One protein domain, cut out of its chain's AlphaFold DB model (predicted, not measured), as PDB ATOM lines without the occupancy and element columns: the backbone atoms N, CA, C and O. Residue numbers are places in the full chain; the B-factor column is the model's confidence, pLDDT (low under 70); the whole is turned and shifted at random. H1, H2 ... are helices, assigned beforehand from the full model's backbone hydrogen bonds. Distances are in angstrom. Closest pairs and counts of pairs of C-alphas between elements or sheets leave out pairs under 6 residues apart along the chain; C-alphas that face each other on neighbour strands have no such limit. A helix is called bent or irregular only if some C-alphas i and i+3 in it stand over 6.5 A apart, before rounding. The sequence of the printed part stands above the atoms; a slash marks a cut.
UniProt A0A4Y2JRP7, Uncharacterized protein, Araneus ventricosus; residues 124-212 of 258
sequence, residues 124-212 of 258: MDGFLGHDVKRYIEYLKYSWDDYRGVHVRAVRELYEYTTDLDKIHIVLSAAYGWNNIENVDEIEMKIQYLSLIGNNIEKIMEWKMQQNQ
ATOM      1  N   MET A 124     116.235 203.171 130.129       78.12
ATOM      2  CA  MET A 124     116.883 204.058 129.166       78.12
ATOM      3  C   MET A 124     118.412 204.034 129.364       78.12
ATOM      4  O   MET A 124     118.893 204.275 130.457       78.12
ATOM      5  N   ASP A 125     119.214 203.681 128.365       69.62
ATOM      6  CA  ASP A 125     120.650 203.379 128.547       69.62
ATOM      7  C   ASP A 125     121.576 204.455 127.959       69.62
ATOM      8  O   ASP A 125     122.786 204.264 127.852       69.62
ATOM      9  N   GLY A 126     121.002 205.573 127.512       66.75
ATOM     10  CA  GLY A 126     121.716 206.686 126.885       66.75
ATOM     11  C   GLY A 126     122.155 206.425 125.437       66.75
ATOM     12  O   GLY A 126     122.158 207.356 124.635       66.75
ATOM     13  N   PHE A 127     122.408 205.174 125.025       73.31
ATOM     14  CA  PHE A 127     122.795 204.843 123.641       73.31
ATOM     15  C   PHE A 127     121.681 205.100 122.628       73.31
ATOM     16  O   PHE A 127     121.935 205.532 121.501       73.31
ATOM     17  N   LEU A 128     120.430 204.840 123.011       71.88
ATOM     18  CA  LEU A 128     119.279 205.084 122.139       71.88
ATOM     19  C   LEU A 128     118.761 206.532 122.218       71.88
ATOM     20  O   LEU A 128     117.795 206.873 121.529       71.88
ATOM     21  N   GLY A 129     119.396 207.390 123.025       70.81
ATOM     22  CA  GLY A 129     118.978 208.770 123.265       70.81
ATOM     23  C   GLY A 129     117.664 208.843 124.042       70.81
ATOM     24  O   GLY A 129     117.458 208.086 124.983       70.81
ATOM     25  N   HIS A 130     116.753 209.733 123.645       70.44
ATOM     26  CA  HIS A 130     115.440 209.907 124.286       70.44
ATOM     27  C   HIS A 130     114.279 209.246 123.515       70.44
ATOM     28  O   HIS A 130     113.113 209.542 123.774       70.44
ATOM     29  N   ASP A 131     114.557 208.368 122.542       74.62
ATOM     30  CA  ASP A 131     113.503 207.743 121.734       74.62
ATOM     31  C   ASP A 131     112.765 206.637 122.506       74.62
ATOM     32  O   ASP A 131     113.163 205.471 122.519       74.62
ATOM     33  N   VAL A 132     111.629 207.008 123.103       72.94
ATOM     34  CA  VAL A 132     110.743 206.116 123.870       72.94
ATOM     35  C   VAL A 132     110.364 204.850 123.092       72.94
ATOM     36  O   VAL A 132     110.234 203.785 123.694       72.94
ATOM     37  N   LYS A 133     110.207 204.917 121.760       77.69
ATOM     38  CA  LYS A 133     109.812 203.736 120.973       77.69
ATOM     39  C   LYS A 133     110.865 202.641 121.040       77.69
ATOM     40  O   LYS A 133     110.497 201.480 121.183       77.69
ATOM     41  N   ARG A 134     112.145 203.011 120.958       77.69
ATOM     42  CA  ARG A 134     113.262 202.060 120.996       77.69
ATOM     43  C   ARG A 134     113.393 201.408 122.369       77.69
ATOM     44  O   ARG A 134     113.615 200.207 122.446       77.69
ATOM     45  N   TYR A 135     113.149 202.161 123.438       78.75
ATOM     46  CA  TYR A 135     113.155 201.607 124.793       78.75
ATOM     47  C   TYR A 135     111.973 200.687 125.084       78.75
ATOM     48  O   TYR A 135     112.121 199.693 125.784       78.75
ATOM     49  N   ILE A 136     110.807 200.934 124.486       81.38
ATOM     50  CA  ILE A 136     109.702 199.969 124.560       81.38
ATOM     51  C   ILE A 136     110.100 198.631 123.925       81.38
ATOM     52  O   ILE A 136     109.657 197.584 124.388       81.38
ATOM     53  N   GLU A 137     110.957 198.621 122.900       79.88
ATOM     54  CA  GLU A 137     111.424 197.363 122.305       79.88
ATOM     55  C   GLU A 137     112.296 196.537 123.248       79.88
ATOM     56  O   GLU A 137     112.352 195.319 123.098       79.88
ATOM     57  N   TYR A 138     112.925 197.162 124.243       82.00
ATOM     58  CA  TYR A 138     113.704 196.457 125.258       82.00
ATOM     59  C   TYR A 138     112.827 195.587 126.172       82.00
ATOM     60  O   TYR A 138     113.309 194.598 126.715       82.00
ATOM     61  N   LEU A 139     111.514 195.846 126.220       79.75
ATOM     62  CA  LEU A 139     110.517 194.977 126.862       79.75
ATOM     63  C   LEU A 139     110.205 193.696 126.062       79.75
ATOM     64  O   LEU A 139     109.375 192.891 126.472       79.75
ATOM     65  N   LYS A 140     110.823 193.488 124.891       77.75
ATOM     66  CA  LYS A 140     110.697 192.233 124.127       77.75
ATOM     67  C   LYS A 140     111.674 191.155 124.602       77.75
ATOM     68  O   LYS A 140     111.521 189.996 124.217       77.75
ATOM     69  N   TYR A 141     112.713 191.523 125.350       80.25
ATOM     70  CA  TYR A 141     113.755 190.590 125.771       80.25
ATOM     71  C   TYR A 141     113.351 189.882 127.062       80.25
ATOM     72  O   TYR A 141     112.927 190.526 128.012       80.25
ATOM     73  N   SER A 142     113.474 188.555 127.077       73.94
ATOM     74  CA  SER A 142     113.166 187.728 128.245       73.94
ATOM     75  C   SER A 142     114.262 187.793 129.306       73.94
ATOM     76  O   SER A 142     115.400 188.168 129.014       73.94
ATOM     77  N   TRP A 143     113.940 187.322 130.512       75.56
ATOM     78  CA  TRP A 143     114.883 187.181 131.620       75.56
ATOM     79  C   TRP A 143     116.203 186.504 131.234       75.56
ATOM     80  O   TRP A 143     117.272 187.038 131.517       75.56
ATOM     81  N   ASP A 144     116.125 185.397 130.504       79.44
ATOM     82  CA  ASP A 144     117.293 184.572 130.168       79.44
ATOM     83  C   ASP A 144     118.084 185.092 128.951       79.44
ATOM     84  O   ASP A 144     119.119 184.538 128.581       79.44
ATOM     85  N   ASP A 145     117.595 186.146 128.289       86.12
ATOM     86  CA  ASP A 145     118.270 186.766 127.149       86.12
ATOM     87  C   ASP A 145     119.312 187.771 127.655       86.12
ATOM     88  O   ASP A 145     118.995 188.650 128.458       86.12
ATOM     89  N   TYR A 146     120.543 187.704 127.142       90.31
ATOM     90  CA  TYR A 146     121.617 188.640 127.504       90.31
ATOM     91  C   TYR A 146     121.214 190.112 127.289       90.31
ATOM     92  O   TYR A 146     121.675 190.998 128.007       90.31
ATOM     93  N   ARG A 147     120.309 190.381 126.337       88.38
ATOM     94  CA  ARG A 147     119.748 191.716 126.083       88.38
ATOM     95  C   ARG A 147     118.792 192.144 127.194       88.38
ATOM     96  O   ARG A 147     118.809 193.304 127.584       88.38
ATOM     97  N   GLY A 148     118.000 191.217 127.731       86.44
ATOM     98  CA  GLY A 148     117.134 191.464 128.887       86.44
ATOM     99  C   GLY A 148     117.947 191.699 130.159       86.44
ATOM    100  O   GLY A 148     117.678 192.652 130.888       86.44
ATOM    101  N   VAL A 149     118.999 190.897 130.372       89.88
ATOM    102  CA  VAL A 149     119.963 191.075 131.474       89.88
ATOM    103  C   VAL A 149     120.589 192.469 131.438       89.88
ATOM    104  O   VAL A 149     120.580 193.168 132.448       89.88
ATOM    105  N   HIS A 150     121.064 192.910 130.270       91.06
ATOM    106  CA  HIS A 150     121.589 194.262 130.085       91.06
ATOM    107  C   HIS A 150     120.575 195.345 130.482       91.06
ATOM    108  O   HIS A 150     120.899 196.234 131.261       91.06
ATOM    109  N   VAL A 151     119.345 195.267 129.963       87.38
ATOM    110  CA  VAL A 151     118.308 196.285 130.202       87.38
ATOM    111  C   VAL A 151     117.970 196.398 131.686       87.38
ATOM    112  O   VAL A 151     117.802 197.508 132.187       87.38
ATOM    113  N   ARG A 152     117.903 195.274 132.407       86.38
ATOM    114  CA  ARG A 152     117.704 195.284 133.862       86.38
ATOM    115  C   ARG A 152     118.888 195.893 134.597       86.38
ATOM    116  O   ARG A 152     118.681 196.788 135.403       86.38
ATOM    117  N   ALA A 153     120.113 195.507 134.250       90.31
ATOM    118  CA  ALA A 153     121.303 196.101 134.853       90.31
ATOM    119  C   ALA A 153     121.379 197.624 134.639       90.31
ATOM    120  O   ALA A 153     121.791 198.351 135.535       90.31
ATOM    121  N   VAL A 154     120.930 198.125 133.483       89.62
ATOM    122  CA  VAL A 154     120.815 199.571 133.229       89.62
ATOM    123  C   VAL A 154     119.760 200.230 134.120       89.62
ATOM    124  O   VAL A 154     119.979 201.344 134.586       89.62
ATOM    125  N   ARG A 155     118.612 199.583 134.358       86.62
ATOM    126  CA  ARG A 155     117.551 200.136 135.222       86.62
ATOM    127  C   ARG A 155     118.044 200.389 136.641       86.62
ATOM    128  O   ARG A 155     117.680 201.410 137.211       86.62
ATOM    129  N   GLU A 156     118.904 199.523 137.162       87.44
ATOM    130  CA  GLU A 156     119.516 199.696 138.486       87.44
ATOM    131  C   GLU A 156     120.431 200.930 138.554       87.44
ATOM    132  O   GLU A 156     120.537 201.576 139.593       87.44
ATOM    133  N   LEU A 157     121.033 201.355 137.435       88.56
ATOM    134  CA  LEU A 157     121.864 202.568 137.416       88.56
ATOM    135  C   LEU A 157     121.056 203.846 137.683       88.56
ATOM    136  O   LEU A 157     121.623 204.859 138.099       88.56
ATOM    137  N   TYR A 158     119.734 203.801 137.505       85.06
ATOM    138  CA  TYR A 158     118.862 204.936 137.793       85.06
ATOM    139  C   TYR A 158     118.685 205.250 139.270       85.06
ATOM    140  O   TYR A 158     118.200 206.329 139.607       85.06
ATOM    141  N   GLU A 159     119.074 204.334 140.153       83.94
ATOM    142  CA  GLU A 159     119.125 204.626 141.584       83.94
ATOM    143  C   GLU A 159     120.229 205.637 141.913       83.94
ATOM    144  O   GLU A 159     120.107 206.390 142.876       83.94
ATOM    145  N   TYR A 160     121.255 205.713 141.063       86.44
ATOM    146  CA  TYR A 160     122.401 206.601 141.224       86.44
ATOM    147  C   TYR A 160     122.244 207.901 140.430       86.44
ATOM    148  O   TYR A 160     122.635 208.973 140.891       86.44
ATOM    149  N   THR A 161     121.683 207.841 139.215       85.69
ATOM    150  CA  THR A 161     121.523 209.035 138.378       85.69
ATOM    151  C   THR A 161     120.399 208.918 137.354       85.69
ATOM    152  O   THR A 161     120.163 207.864 136.782       85.69
ATOM    153  N   THR A 162     119.733 210.034 137.056       81.31
ATOM    154  CA  THR A 162     118.781 210.134 135.936       81.31
ATOM    155  C   THR A 162     119.398 210.747 134.679       81.31
ATOM    156  O   THR A 162     118.696 210.953 133.689       81.31
ATOM    157  N   ASP A 163     120.682 211.102 134.731       85.69
ATOM    158  CA  ASP A 163     121.410 211.688 133.613       85.69
ATOM    159  C   ASP A 163     121.817 210.589 132.619       85.69
ATOM    160  O   ASP A 163     122.660 209.735 132.911       85.69
ATOM    161  N   LEU A 164     121.198 210.609 131.435       85.88
ATOM    162  CA  LEU A 164     121.464 209.632 130.380       85.88
ATOM    163  C   LEU A 164     122.907 209.684 129.884       85.88
ATOM    164  O   LEU A 164     123.440 208.642 129.501       85.88
ATOM    165  N   ASP A 165     123.535 210.860 129.893       87.25
ATOM    166  CA  ASP A 165     124.909 211.011 129.424       87.25
ATOM    167  C   ASP A 165     125.870 210.348 130.415       87.25
ATOM    168  O   ASP A 165     126.780 209.626 130.007       87.25
ATOM    169  N   LYS A 166     125.609 210.473 131.723       89.31
ATOM    170  CA  LYS A 166     126.368 209.742 132.752       89.31
ATOM    171  C   LYS A 166     126.197 208.234 132.636       89.31
ATOM    172  O   LYS A 166     127.189 207.508 132.661       89.31
ATOM    173  N   ILE A 167     124.965 207.751 132.455       90.19
ATOM    174  CA  ILE A 167     124.712 206.319 132.229       90.19
ATOM    175  C   ILE A 167     125.478 205.841 130.988       90.19
ATOM    176  O   ILE A 167     126.146 204.809 131.027       90.19
ATOM    177  N   HIS A 168     125.457 206.617 129.903       89.69
ATOM    178  CA  HIS A 168     126.198 206.299 128.687       89.69
ATOM    179  C   HIS A 168     127.719 206.245 128.907       89.69
ATOM    180  O   HIS A 168     128.375 205.339 128.383       89.69
ATOM    181  N   ILE A 169     128.287 207.169 129.691       91.19
ATOM    182  CA  ILE A 169     129.711 207.170 130.064       91.19
ATOM    183  C   ILE A 169     130.056 205.898 130.842       91.19
ATOM    184  O   ILE A 169     130.985 205.185 130.452       91.19
ATOM    185  N   VAL A 170     129.278 205.571 131.880       92.75
ATOM    186  CA  VAL A 170     129.466 204.371 132.711       92.75
ATOM    187  C   VAL A 170     129.440 203.106 131.859       92.75
ATOM    188  O   VAL A 170     130.341 202.271 131.952       92.75
ATOM    189  N   LEU A 171     128.449 202.970 130.977       92.31
ATOM    190  CA  LEU A 171     128.330 201.803 130.105       92.31
ATOM    191  C   LEU A 171     129.461 201.736 129.071       92.31
ATOM    192  O   LEU A 171     130.031 200.669 128.857       92.31
ATOM    193  N   SER A 172     129.840 202.866 128.470       90.25
ATOM    194  CA  SER A 172     130.981 202.927 127.545       90.25
ATOM    195  C   SER A 172     132.283 202.517 128.235       90.25
ATOM    196  O   SER A 172     133.103 201.812 127.648       90.25
ATOM    197  N   ALA A 173     132.458 202.890 129.503       92.06
ATOM    198  CA  ALA A 173     133.599 202.474 130.306       92.06
ATOM    199  C   ALA A 173     133.531 201.008 130.755       92.06
ATOM    200  O   ALA A 173     134.571 200.356 130.894       92.06
ATOM    201  N   ALA A 174     132.332 200.463 130.969       91.94
ATOM    202  CA  ALA A 174     132.127 199.036 131.214       91.94
ATOM    203  C   ALA A 174     132.523 198.189 129.994       91.94
ATOM    204  O   ALA A 174     133.092 197.115 130.159       91.94
ATOM    205  N   TYR A 175     132.300 198.703 128.782       89.88
ATOM    206  CA  TYR A 175     132.700 198.062 127.523       89.88
ATOM    207  C   TYR A 175     134.160 198.326 127.123       89.88
ATOM    208  O   TYR A 175     134.607 197.850 126.080       89.88
ATOM    209  N   GLY A 176     134.907 199.098 127.918       87.19
ATOM    210  CA  GLY A 176     136.299 199.450 127.628       87.19
ATOM    211  C   GLY A 176     136.477 200.452 126.483       87.19
ATOM    212  O   GLY A 176     137.563 200.538 125.917       87.19
ATOM    213  N   TRP A 177     135.430 201.196 126.111       86.50
ATOM    214  CA  TRP A 177     135.501 202.223 125.062       86.50
ATOM    215  C   TRP A 177     135.991 203.566 125.591       86.50
ATOM    216  O   TRP A 177     136.635 204.306 124.856       86.50
ATOM    217  N   ASN A 178     135.715 203.848 126.864       86.94
ATOM    218  CA  ASN A 178     136.148 205.053 127.558       86.94
ATOM    219  C   ASN A 178     136.822 204.693 128.886       86.94
ATOM    220  O   ASN A 178     136.558 203.641 129.470       86.94
ATOM    221  N   ASN A 179     137.646 205.609 129.385       87.31
ATOM    222  CA  ASN A 179     138.138 205.568 130.756       87.31
ATOM    223  C   ASN A 179     137.291 206.499 131.625       87.31
ATOM    224  O   ASN A 179     136.819 207.531 131.151       87.31
ATOM    225  N   ILE A 180     137.116 206.120 132.885       89.06
ATOM    226  CA  ILE A 180     136.453 206.925 133.910       89.06
ATOM    227  C   ILE A 180     137.415 207.094 135.078       89.06
ATOM    228  O   ILE A 180     138.101 206.147 135.464       89.06
ATOM    229  N   GLU A 181     137.471 208.307 135.611       85.12
ATOM    230  CA  GLU A 181     138.328 208.671 136.748       85.12
ATOM    231  C   GLU A 181     137.494 209.083 137.969       85.12
ATOM    232  O   GLU A 181     137.999 209.120 139.089       85.12
ATOM    233  N   ASN A 182     136.204 209.368 137.766       92.38
ATOM    234  CA  ASN A 182     135.276 209.718 138.829       92.38
ATOM    235  C   ASN A 182     134.906 208.472 139.655       92.38
ATOM    236  O   ASN A 182     134.524 207.441 139.102       92.38
ATOM    237  N   VAL A 183     135.000 208.583 140.982       90.38
ATOM    238  CA  VAL A 183     134.750 207.480 141.926       90.38
ATOM    239  C   VAL A 183     133.313 206.957 141.841       90.38
ATOM    240  O   VAL A 183     133.124 205.743 141.800       90.38
ATOM    241  N   ASP A 184     132.321 207.842 141.732       89.25
ATOM    242  CA  ASP A 184     130.905 207.465 141.660       89.25
ATOM    243  C   ASP A 184     130.617 206.689 140.364       89.25
ATOM    244  O   ASP A 184     129.926 205.671 140.359       89.25
ATOM    245  N   GLU A 185     131.208 207.122 139.246       92.31
ATOM    246  CA  GLU A 185     131.085 206.430 137.957       92.31
ATOM    247  C   GLU A 185     131.761 205.049 137.990       92.31
ATOM    248  O   GLU A 185     131.272 204.101 137.368       92.31
ATOM    249  N   ILE A 186     132.876 204.917 138.720       93.50
ATOM    250  CA  ILE A 186     133.573 203.640 138.919       93.50
ATOM    251  C   ILE A 186     132.697 202.677 139.721       93.50
ATOM    252  O   ILE A 186     132.575 201.513 139.335       93.50
ATOM    253  N   GLU A 187     132.058 203.146 140.790       94.31
ATOM    254  CA  GLU A 187     131.136 202.333 141.585       94.31
ATOM    255  C   GLU A 187     129.941 201.870 140.745       94.31
ATOM    256  O   GLU A 187     129.658 200.671 140.678       94.31
ATOM    257  N   MET A 188     129.311 202.785 140.000       94.31
ATOM    258  CA  MET A 188     128.227 202.448 139.073       94.31
ATOM    259  C   MET A 188     128.663 201.419 138.021       94.31
ATOM    260  O   MET A 188     127.922 200.482 137.718       94.31
ATOM    261  N   LYS A 189     129.878 201.554 137.472       94.88
ATOM    262  CA  LYS A 189     130.446 200.577 136.531       94.88
ATOM    263  C   LYS A 189     130.592 199.205 137.183       94.88
ATOM    264  O   LYS A 189     130.230 198.207 136.560       94.88
ATOM    265  N   ILE A 190     131.133 199.135 138.398       94.69
ATOM    266  CA  ILE A 190     131.313 197.873 139.128       94.69
ATOM    267  C   ILE A 190     129.954 197.211 139.377       94.69
ATOM    268  O   ILE A 190     129.802 196.022 139.095       94.69
ATOM    269  N   GLN A 191     128.960 197.985 139.817       95.31
ATOM    270  CA  GLN A 191     127.600 197.497 140.041       95.31
ATOM    271  C   GLN A 191     126.973 196.961 138.748       95.31
ATOM    272  O   GLN A 191     126.455 195.845 138.713       95.31
ATOM    273  N   TYR A 192     127.081 197.711 137.649       95.06
ATOM    274  CA  TYR A 192     126.598 197.268 136.343       95.06
ATOM    275  C   TYR A 192     127.259 195.953 135.895       95.06
ATOM    276  O   TYR A 192     126.565 195.022 135.481       95.06
ATOM    277  N   LEU A 193     128.589 195.846 136.010       95.62
ATOM    278  CA  LEU A 193     129.340 194.638 135.652       95.62
ATOM    279  C   LEU A 193     128.944 193.432 136.517       95.62
ATOM    280  O   LEU A 193     128.806 192.323 135.998       95.62
ATOM    281  N   SER A 194     128.710 193.655 137.813       96.19
ATOM    282  CA  SER A 194     128.200 192.641 138.739       96.19
ATOM    283  C   SER A 194     126.849 192.079 138.285       96.19
ATOM    284  O   SER A 194     126.665 190.861 138.303       96.19
ATOM    285  N   LEU A 195     125.928 192.941 137.852       94.00
ATOM    286  CA  LEU A 195     124.569 192.548 137.471       94.00
ATOM    287  C   LEU A 195     124.518 191.774 136.150       94.00
ATOM    288  O   LEU A 195     123.729 190.839 136.010       94.00
ATOM    289  N   ILE A 196     125.353 192.135 135.172       94.75
ATOM    290  CA  ILE A 196     125.370 191.433 133.879       94.75
ATOM    291  C   ILE A 196     126.179 190.129 133.910       94.75
ATOM    292  O   ILE A 196     125.931 189.234 133.090       94.75
ATOM    293  N   GLY A 197     127.143 190.017 134.828       92.69
ATOM    294  CA  GLY A 197     128.018 188.858 134.986       92.69
ATOM    295  C   GLY A 197     128.688 188.434 133.674       92.69
ATOM    296  O   GLY A 197     129.231 189.245 132.924       92.69
ATOM    297  N   ASN A 198     128.590 187.144 133.350       93.44
ATOM    298  CA  ASN A 198     129.257 186.535 132.191       93.44
ATOM    299  C   ASN A 198     128.646 186.930 130.828       93.44
ATOM    300  O   ASN A 198     129.056 186.407 129.794       93.44
ATOM    301  N   ASN A 199     127.651 187.823 130.794       94.75
ATOM    302  CA  ASN A 199     127.009 188.260 129.552       94.75
ATOM    303  C   ASN A 199     127.742 189.412 128.846       94.75
ATOM    304  O   ASN A 199     127.354 189.766 127.732       94.75
ATOM    305  N   ILE A 200     128.777 189.990 129.467       93.56
ATOM    306  CA  ILE A 200     129.474 191.192 128.982       93.56
ATOM    307  C   ILE A 200     129.898 191.097 127.510       93.56
ATOM    308  O   ILE A 200     129.570 191.990 126.736       93.56
ATOM    309  N   GLU A 201     130.529 189.999 127.089       92.94
ATOM    310  CA  GLU A 201     131.029 189.842 125.716       92.94
ATOM    311  C   GLU A 201     129.895 189.873 124.679       92.94
ATOM    312  O   GLU A 201     129.962 190.611 123.695       92.94
ATOM    313  N   LYS A 202     128.799 189.144 124.938       94.81
ATOM    314  CA  LYS A 202     127.616 189.115 124.056       94.81
ATOM    315  C   LYS A 202     126.926 190.474 123.988       94.81
ATOM    316  O   LYS A 202     126.451 190.884 122.930       94.81
ATOM    317  N   ILE A 203     126.853 191.171 125.123       93.62
ATOM    318  CA  ILE A 203     126.271 192.515 125.198       93.62
ATOM    319  C   ILE A 203     127.131 193.500 124.401       93.62
ATOM    320  O   ILE A 203     126.583 194.281 123.626       93.62
ATOM    321  N   MET A 204     128.458 193.441 124.542       91.50
ATOM    322  CA  MET A 204     129.387 194.285 123.790       91.50
ATOM    323  C   MET A 204     129.249 194.073 122.284       91.50
ATOM    324  O   MET A 204     129.101 195.050 121.552       91.50
ATOM    325  N   GLU A 205     129.229 192.819 121.824       92.31
ATOM    326  CA  GLU A 205     129.038 192.494 120.407       92.31
ATOM    327  C   GLU A 205     127.720 193.077 119.875       92.31
ATOM    328  O   GLU A 205     127.694 193.767 118.852       92.31
ATOM    329  N   TRP A 206     126.627 192.885 120.615       90.81
ATOM    330  CA  TRP A 206     125.322 193.429 120.256       90.81
ATOM    331  C   TRP A 206     125.310 194.963 120.196       90.81
ATOM    332  O   TRP A 206     124.788 195.539 119.238       90.81
ATOM    333  N   LYS A 207     125.906 195.653 121.176       87.94
ATOM    334  CA  LYS A 207     125.969 197.125 121.184       87.94
ATOM    335  C   LYS A 207     126.868 197.674 120.079       87.94
ATOM    336  O   LYS A 207     126.533 198.703 119.490       87.94
ATOM    337  N   MET A 208     127.955 196.980 119.734       86.31
ATOM    338  CA  MET A 208     128.772 197.320 118.565       86.31
ATOM    339  C   MET A 208     127.961 197.240 117.268       86.31
ATOM    340  O   MET A 208     128.000 198.184 116.477       86.31
ATOM    341  N   GLN A 209     127.183 196.170 117.074       87.19
ATOM    342  CA  GLN A 209     126.303 196.020 115.908       87.19
ATOM    343  C   GLN A 209     125.274 197.161 115.830       87.19
ATOM    344  O   GLN A 209     125.138 197.795 114.784       87.19
ATOM    345  N   GLN A 210     124.620 197.508 116.948       82.56
ATOM    346  CA  GLN A 210     123.667 198.628 116.984       82.56
ATOM    347  C   GLN A 210     124.319 199.970 116.625       82.56
ATOM    348  O   GLN A 210     123.754 200.750 115.856       82.56
ATOM    349  N   ASN A 211     125.521 200.247 117.136       78.56
ATOM    350  CA  ASN A 211     126.246 201.476 116.809       78.56
ATOM    351  C   ASN A 211     126.620 201.546 115.319       78.56
ATOM    352  O   ASN A 211     126.484 202.606 114.697       78.56
ATOM    353  N   GLN A 212     127.027 200.421 114.724       80.69
ATOM    354  CA  GLN A 212     127.313 200.335 113.290       80.69
ATOM    355  C   GLN A 212     126.056 200.603 112.450       80.69
ATOM    356  O   GLN A 212     126.086 201.472 111.576       80.69
TER     357      GLN A 212
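What this domain is: This is residues 124 to 212 of the 258 residues of an uncharacterized protein of Araneus ventricosus (UniProt A0A4Y2JRP7). A long last helix, H4, is sharply bent into an L, and H2 packs on both of its arms, H4a and H4b. H3 crosses H4a steeply and comes near H4b, while H1 lies out beyond H2, farthest of the helices from the mean of the C-alphas. The printed part has 89 residues with four named helices, in the order H1, H2, H3, H4, and no named strand; the class is all helix. The whole is compact and rounded, with a radius of gyration of the C-alphas of 12.1 A and spans of 34 by 28 by 27 A.

Where its parts are: After residues 124 to 131, H1 takes residues 132 to 138, 10.2 A from first to last C-alpha, and C-alpha 132 is at (110.743, 206.116, 123.870). H2 is residues 146 to 157, 17.1 A long. H3 is residues 164 to 174, 15.1 A long, with C-alpha 164 at (121.464, 209.632, 130.380). H4, residues 183 to 212, was assigned as one helix by its hydrogen bonds but is bent: C-alphas 195 and 198 are 9.3 A apart. Its arm H4a, residues 183 to 195, is 18.6 A long. Its arm H4b, residues 198 to 212, is 23.5 A long and ends with C-alpha 212 at (127.313, 200.335, 113.290); it is irregular, with C-alphas 198 and 201 7.5 A apart.

How they stand to each other: The helix packing is mostly crossed, with one of four tilts shallow. H1 and H2 only just touch, with 3 pairs of C-alphas within 8 A, and H2 takes part with residues 147 to 151 alone; the closest C-alphas, of Tyr 138 and Val 151, are 6.8 A apart. Their tilt is steep, 55 degrees, opposite ways. H2 touches H4a, closest at the C-alphas of Ala 153 and Leu 195, 5.5 A, at a shallow tilt of 34.6 degrees, only just short of steep, opposite ways. H2 touches H4b about perpendicular, at 87 degrees, through residues 146 to 150 and 199 to 203 alone; the closest C-alphas, of Tyr 146 and Asn 199, are 5.8 A apart. H2 and H3 are close but not clearly touching, with the C-alphas of Leu 157 and Ile 167 closest at 7.0 A. H3 touches H4a, with the closest C-alphas, of Val 170 and Lys 189, 5.5 A apart, at a steep tilt of 67 degrees, only just short of about perpendicular, the same way. H3 and H4b are near each other. The lines of H4a and H4b are only just about perpendicular, at 71 degrees. H1 is apart from H3, H4a and H4b. Every O i to N i+4 pair is within hydrogen-bond range in H3 and H4a; the figures are 2 of 3 in H1, 7 of 8 in H2 and 10 of 11 in H4b.

The domain as a whole: The two C-alphas farthest apart, of Lys 140 and Glu 181, are 34.5 A from each other. The printed part has no cut, and the links H1 to H2, H2 to H3 and H3 to H4 are short. The mean pLDDT of the printed part is 86.5; residues 125 to 126 are under 70.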